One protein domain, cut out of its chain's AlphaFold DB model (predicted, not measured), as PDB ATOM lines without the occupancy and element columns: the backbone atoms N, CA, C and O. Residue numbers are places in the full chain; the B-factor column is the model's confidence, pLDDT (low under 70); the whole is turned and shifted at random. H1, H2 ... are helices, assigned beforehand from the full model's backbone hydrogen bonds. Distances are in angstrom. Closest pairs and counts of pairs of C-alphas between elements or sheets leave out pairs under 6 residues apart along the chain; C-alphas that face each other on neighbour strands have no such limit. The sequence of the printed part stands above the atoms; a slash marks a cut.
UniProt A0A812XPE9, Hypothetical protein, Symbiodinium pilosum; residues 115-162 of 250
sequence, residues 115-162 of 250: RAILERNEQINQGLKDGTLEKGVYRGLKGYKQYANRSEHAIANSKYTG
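What this domain is: This is residues 115 to 162 of the 250 residues of the protein "Hypothetical protein" of Symbiodinium pilosum (UniProt A0A812XPE9). One helix, H1, has a long looped link that swings out from its end and folds back beside it; a second, shorter helix, H2, sticks out from this body with residues 150 to 162. The printed part has 48 residues with two named helices, H1 then H2, and no named strand; its class is all helix. It is only just loose, close to compact, with a radius of gyration of the C-alphas of 11.9 A, and spans 35 by 17 by 13 A.

How they stand to each other: H1, residues 115 to 130, and H2, residues 152 to 161, are apart, with no C-alpha of one within 8 A of the other. Every O i to N i+4 pair is within hydrogen-bond range in H1, but 4 of 6 in H2.

Where its parts are: H1 is 22.5 A long, from C-alpha 115 at (15.474, 54.104, -42.567). H2 is 14.2 A long, ending at C-alpha 161 at (9.604, 57.342, -30.006).

The domain as a whole: The C-alphas farthest apart, of Gly 136 and Tyr 160, are 35.5 A apart. The link from H1 to H2, 21 residues, is long. The printed part has no cut, and no printed residue is under 70 in pLDDT.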
ATOM      1  N   ARG A 115      16.335  53.105 -41.941       86.88
ATOM      2  CA  ARG A 115      15.474  54.104 -42.567       86.88
ATOM      3  C   ARG A 115      15.366  53.898 -44.080       86.88
ATOM      4  O   ARG A 115      14.247  53.864 -44.580       86.88
ATOM      5  N   ALA A 116      16.472  53.694 -44.795       90.44
ATOM      6  CA  ALA A 116      16.449  53.415 -46.231       90.44
ATOM      7  C   ALA A 116      15.732  52.096 -46.540       90.44
ATOM      8  O   ALA A 116      14.994  52.001 -47.521       90.44
ATOM      9  N   ILE A 117      15.891  51.078 -45.687       91.06
ATOM     10  CA  ILE A 117      15.147  49.818 -45.811       91.06
ATOM     11  C   ILE A 117      13.640  50.057 -45.646       91.06
ATOM     12  O   ILE A 117      12.847  49.491 -46.398       91.06
ATOM     13  N   LEU A 118      13.224  50.880 -44.680       88.50
ATOM     14  CA  LEU A 118      11.814  51.212 -44.464       88.50
ATOM     15  C   LEU A 118      11.227  52.006 -45.631       88.50
ATOM     16  O   LEU A 118      10.174  51.617 -46.128       88.50
ATOM     17  N   GLU A 119      11.930  53.032 -46.113       88.38
ATOM     18  CA  GLU A 119      11.529  53.828 -47.282       88.38
ATOM     19  C   GLU A 119      11.386  52.930 -48.529       88.38
ATOM     20  O   GLU A 119      10.376  52.983 -49.230       88.38
ATOM     21  N   ARG A 120      12.332  52.008 -48.753       91.50
ATOM     22  CA  ARG A 120      12.263  51.010 -49.837       91.50
ATOM     23  C   ARG A 120      11.059  50.075 -49.690       91.50
ATOM     24  O   ARG A 120      10.357  49.806 -50.662       91.50
ATOM     25  N   ASN A 121      10.803  49.573 -48.482       91.06
ATOM     26  CA  ASN A 121       9.659  48.697 -48.221       91.06
ATOM     27  C   ASN A 121       8.327  49.436 -48.391       91.06
ATOM     28  O   ASN A 121       7.345  48.841 -48.834       91.06
ATOM     29  N   GLU A 122       8.268  50.717 -48.042       89.25
ATOM     30  CA  GLU A 122       7.082  51.543 -48.234       89.25
ATOM     31  C   GLU A 122       6.785  51.765 -49.720       89.25
ATOM     32  O   GLU A 122       5.646  51.569 -50.137       89.25
ATOM     33  N   GLN A 123       7.805  52.043 -50.535       90.44
ATOM     34  CA  GLN A 123       7.659  52.152 -51.991       90.44
ATOM     35  C   GLN A 123       7.134  50.851 -52.615       90.44
ATOM     36  O   GLN A 123       6.201  50.876 -53.418       90.44
ATOM     37  N   ILE A 124       7.667  49.695 -52.195       92.31
ATOM     38  CA  ILE A 124       7.159  48.382 -52.630       92.31
ATOM     39  C   ILE A 124       5.684  48.229 -52.240       92.31
ATOM     40  O   ILE A 124       4.870  47.779 -53.043       92.31
ATOM     41  N   ASN A 125       5.326  48.625 -51.018       90.69
ATOM     42  CA  ASN A 125       3.954  48.551 -50.528       90.69
ATOM     43  C   ASN A 125       2.987  49.446 -51.302       90.69
ATOM     44  O   ASN A 125       1.869  49.010 -51.581       90.69
ATOM     45  N   GLN A 126       3.393  50.673 -51.622       89.62
ATOM     46  CA  GLN A 126       2.601  51.615 -52.412       89.62
ATOM     47  C   GLN A 126       2.367  51.057 -53.815       89.62
ATOM     48  O   GLN A 126       1.222  50.838 -54.196       89.62
ATOM     49  N   GLY A 127       3.415  50.635 -54.522       91.12
ATOM     50  CA  GLY A 127       3.222  50.105 -55.869       91.12
ATOM     51  C   GLY A 127       2.458  48.765 -55.928       91.12
ATOM     52  O   GLY A 127       1.774  48.469 -56.909       91.12
ATOM     53  N   LEU A 128       2.459  47.967 -54.852       89.88
ATOM     54  CA  LEU A 128       1.604  46.773 -54.733       89.88
ATOM     55  C   LEU A 128       0.134  47.115 -54.389       89.88
ATOM     56  O   LEU A 128      -0.773  46.294 -54.596       89.88
ATOM     57  N   LYS A 129      -0.129  48.307 -53.833       88.06
ATOM     58  CA  LYS A 129      -1.481  48.868 -53.658       88.06
ATOM     59  C   LYS A 129      -2.006  49.436 -54.964       88.06
ATOM     60  O   LYS A 129      -3.113  49.062 -55.338       88.06
ATOM     61  N   ASP A 130      -1.179  50.212 -55.651       89.69
ATOM     62  CA  ASP A 130      -1.502  50.867 -56.920       89.69
ATOM     63  C   ASP A 130      -1.612  49.861 -58.076       89.69
ATOM     64  O   ASP A 130      -2.190  50.153 -59.117       89.69
ATOM     65  N   GLY A 131      -1.090  48.644 -57.881       87.06
ATOM     66  CA  GLY A 131      -1.136  47.571 -58.871       87.06
ATOM     67  C   GLY A 131      -0.075  47.703 -59.962       87.06
ATOM     68  O   GLY A 131      -0.132  46.969 -60.942       87.06
ATOM     69  N   THR A 132       0.898  48.599 -59.783       90.62
ATOM     70  CA  THR A 132       2.045  48.766 -60.686       90.62
ATOM     71  C   THR A 132       3.033  47.609 -60.575       90.62
ATOM     72  O   THR A 132       3.688  47.263 -61.553       90.62
ATOM     73  N   LEU A 133       3.133  46.978 -59.399       86.81
ATOM     74  CA  LEU A 133       3.952  45.784 -59.197       86.81
ATOM     75  C   LEU A 133       3.122  44.500 -59.292       86.81
ATOM     76  O   LEU A 133       2.066  44.361 -58.673       86.81
ATOM     77  N   GLU A 134       3.669  43.516 -60.007       85.81
ATOM     78  CA  GLU A 134       3.063  42.194 -60.154       85.81
ATOM     79  C   GLU A 134       2.952  41.444 -58.817       85.81
ATOM     80  O   GLU A 134       3.871  41.451 -57.979       85.81
ATOM     81  N   LYS A 135       1.818  40.756 -58.643       83.88
ATOM     82  CA  LYS A 135       1.521  39.887 -57.495       83.88
ATOM     83  C   LYS A 135       2.242  38.543 -57.667       83.88
ATOM     84  O   LYS A 135       2.252  37.993 -58.757       83.88
ATOM     85  N   GLY A 136       2.807  38.000 -56.587       84.38
ATOM     86  CA  GLY A 136       3.473  36.684 -56.581       84.38
ATOM     87  C   GLY A 136       4.999  36.718 -56.714       84.38
ATOM     88  O   GLY A 136       5.652  35.723 -56.419       84.38
ATOM     89  N   VAL A 137       5.590  37.866 -57.059       91.38
ATOM     90  CA  VAL A 137       7.051  38.048 -57.060       91.38
ATOM     91  C   VAL A 137       7.541  38.394 -55.651       91.38
ATOM     92  O   VAL A 137       7.110  39.391 -55.060       91.38
ATOM     93  N   TYR A 138       8.460  37.583 -55.118       90.12
ATOM     94  CA  TYR A 138       9.082  37.807 -53.812       90.12
ATOM     95  C   TYR A 138      10.070  38.979 -53.857       90.12
ATOM     96  O   TYR A 138      10.945  39.037 -54.717       90.12
ATOM     97  N   ARG A 139       9.935  39.917 -52.911       88.88
ATOM     98  CA  ARG A 139      10.731  41.160 -52.833       88.88
ATOM     99  C   ARG A 139      11.409  41.349 -51.470       88.88
ATOM    100  O   ARG A 139      11.784  42.457 -51.103       88.88
ATOM    101  N   GLY A 140      11.552  40.260 -50.715       90.06
ATOM    102  CA  GLY A 140      12.140  40.248 -49.378       90.06
ATOM    103  C   GLY A 140      11.115  40.095 -48.252       90.06
ATOM    104  O   GLY A 140       9.910  40.248 -48.444       90.06
ATOM    105  N   LEU A 141      11.621  39.825 -47.047       89.81
ATOM    106  CA  LEU A 141      10.836  39.478 -45.851       89.81
ATOM    107  C   LEU A 141       9.807  40.543 -45.438       89.81
ATOM    108  O   LEU A 141       8.798  40.221 -44.824       89.81
ATOM    109  N   LYS A 142      10.073  41.819 -45.732       88.75
ATOM    110  CA  LYS A 142       9.192  42.952 -45.397       88.75
ATOM    111  C   LYS A 142       8.508  43.563 -46.630       88.75
ATOM    112  O   LYS A 142       7.765  44.530 -46.495       88.75
ATOM    113  N   GLY A 143       8.725  42.989 -47.817       88.06
ATOM    114  CA  GLY A 143       8.225  43.481 -49.107       88.06
ATOM    115  C   GLY A 143       6.815  42.997 -49.472       88.06
ATOM    116  O   GLY A 143       6.505  42.872 -50.654       88.06
ATOM    117  N   TYR A 144       5.978  42.675 -48.483       87.56
ATOM    118  CA  TYR A 144       4.613  42.172 -48.680       87.56
ATOM    119  C   TYR A 144       3.570  43.272 -48.501       87.56
ATOM    120  O   TYR A 144       3.728  44.102 -47.608       87.56
ATOM    121  N   LYS A 145       2.462  43.192 -49.256       87.94
ATOM    122  CA  LYS A 145       1.349  44.156 -49.228       87.94
ATOM    123  C   LYS A 145       0.813  44.365 -47.810       87.94
ATOM    124  O   LYS A 145       0.135  43.502 -47.260       87.94
ATOM    125  N   GLN A 146       1.063  45.541 -47.247       86.81
ATOM    126  CA  GLN A 146       0.449  45.968 -45.992       86.81
ATOM    127  C   GLN A 146      -0.943  46.551 -46.257       86.81
ATOM    128  O   GLN A 146      -1.077  47.529 -46.994       86.81
ATOM    129  N   TYR A 147      -1.977  45.968 -45.649       85.06
ATOM    130  CA  TYR A 147      -3.360  46.457 -45.755       85.06
ATOM    131  C   TYR A 147      -3.682  47.545 -44.726       85.06
ATOM    132  O   TYR A 147      -4.484  48.434 -44.996       85.06
ATOM    133  N   ALA A 148      -3.026  47.508 -43.566       85.25
ATOM    134  CA  ALA A 148      -3.149  48.536 -42.547       85.25
ATOM    135  C   ALA A 148      -2.125  49.650 -42.808       85.25
ATOM    136  O   ALA A 148      -0.919  49.451 -42.644       85.25
ATOM    137  N   ASN A 149      -2.605  50.826 -43.214       77.75
ATOM    138  CA  ASN A 149      -1.773  52.023 -43.276       77.75
ATOM    139  C   ASN A 149      -1.587  52.588 -41.871       77.75
ATOM    140  O   ASN A 149      -2.548  52.717 -41.112       77.75
ATOM    141  N   ARG A 150      -0.355  52.962 -41.535       79.31
ATOM    142  CA  ARG A 150      -0.102  53.822 -40.379       79.31
ATOM    143  C   ARG A 150      -0.415  55.260 -40.774       79.31
ATOM    144  O   ARG A 150      -0.205  55.636 -41.923       79.31
ATOM    145  N   SER A 151      -0.926  56.051 -39.835       82.44
ATOM    146  CA  SER A 151      -1.107  57.479 -40.080       82.44
ATOM    147  C   SER A 151       0.251  58.153 -40.268       82.44
ATOM    148  O   SER A 151       1.234  57.790 -39.617       82.44
ATOM    149  N   GLU A 152       0.301  59.166 -41.128       80.56
ATOM    150  CA  GLU A 152       1.516  59.943 -41.389       80.56
ATOM    151  C   GLU A 152       2.077  60.563 -40.098       80.56
ATOM    152  O   GLU A 152       3.277  60.498 -39.834       80.56
ATOM    153  N   HIS A 153       1.196  61.035 -39.209       80.25
ATOM    154  CA  HIS A 153       1.576  61.528 -37.884       80.25
ATOM    155  C   HIS A 153       2.263  60.466 -37.011       80.25
ATOM    156  O   HIS A 153       3.208  60.781 -36.289       80.25
ATOM    157  N   ALA A 154       1.831  59.201 -37.075       77.88
ATOM    158  CA  ALA A 154       2.483  58.121 -36.335       77.88
ATOM    159  C   ALA A 154       3.875  57.798 -36.906       77.88
ATOM    160  O   ALA A 154       4.786  57.461 -36.148       77.88
ATOM    161  N   ILE A 155       4.057  57.945 -38.221       78.69
ATOM    162  CA  ILE A 155       5.350  57.758 -38.892       78.69
ATOM    163  C   ILE A 155       6.300  58.906 -38.535       78.69
ATOM    164  O   ILE A 155       7.434  58.649 -38.133       78.69
ATOM    165  N   ALA A 156       5.842  60.158 -38.572       78.06
ATOM    166  CA  ALA A 156       6.650  61.312 -38.176       78.06
ATOM    167  C   ALA A 156       7.093  61.231 -36.700       78.06
ATOM    168  O   ALA A 156       8.267  61.435 -36.385       78.06
ATOM    169  N   ASN A 157       6.182  60.839 -35.803       82.56
ATOM    170  CA  ASN A 157       6.483  60.674 -34.378       82.56
ATOM    171  C   ASN A 157       7.442  59.514 -34.090       82.56
ATOM    172  O   ASN A 157       8.117  59.520 -33.060       82.56
ATOM    173  N   SER A 158       7.561  58.544 -35.000       78.62
ATOM    174  CA  SER A 158       8.488  57.419 -34.837       78.62
ATOM    175  C   SER A 158       9.955  57.848 -34.741       78.62
ATOM    176  O   SER A 158      10.761  57.140 -34.138       78.62
ATOM    177  N   LYS A 159      10.280  59.046 -35.249       76.38
ATOM    178  CA  LYS A 159      11.614  59.648 -35.155       76.38
ATOM    179  C   LYS A 159      12.049  59.907 -33.708       76.38
ATOM    180  O   LYS A 159      13.237  59.850 -33.418       76.38
ATOM    181  N   TYR A 160      11.091  60.175 -32.821       76.75
ATOM    182  CA  TYR A 160      11.338  60.471 -31.406       76.75
ATOM    183  C   TYR A 160      11.029  59.283 -30.496       76.75
ATOM    184  O   TYR A 160      11.681  59.107 -29.474       76.75
ATOM    185  N   THR A 161      10.041  58.461 -30.854       79.69
ATOM    186  CA  THR A 161       9.604  57.342 -30.006       79.69
ATOM    187  C   THR A 161      10.428  56.070 -30.200       79.69
ATOM    188  O   THR A 161      10.287  55.141 -29.412       79.69
ATOM    189  N   GLY A 162      11.253  55.986 -31.253       79.56
ATOM    190  CA  GLY A 162      12.052  54.791 -31.558       79.56
ATOM    191  C   GLY A 162      11.220  53.572 -31.981       79.56
ATOM    192  O   GLY A 162      11.749  52.472 -32.116       79.56
TER     193      GLY A 162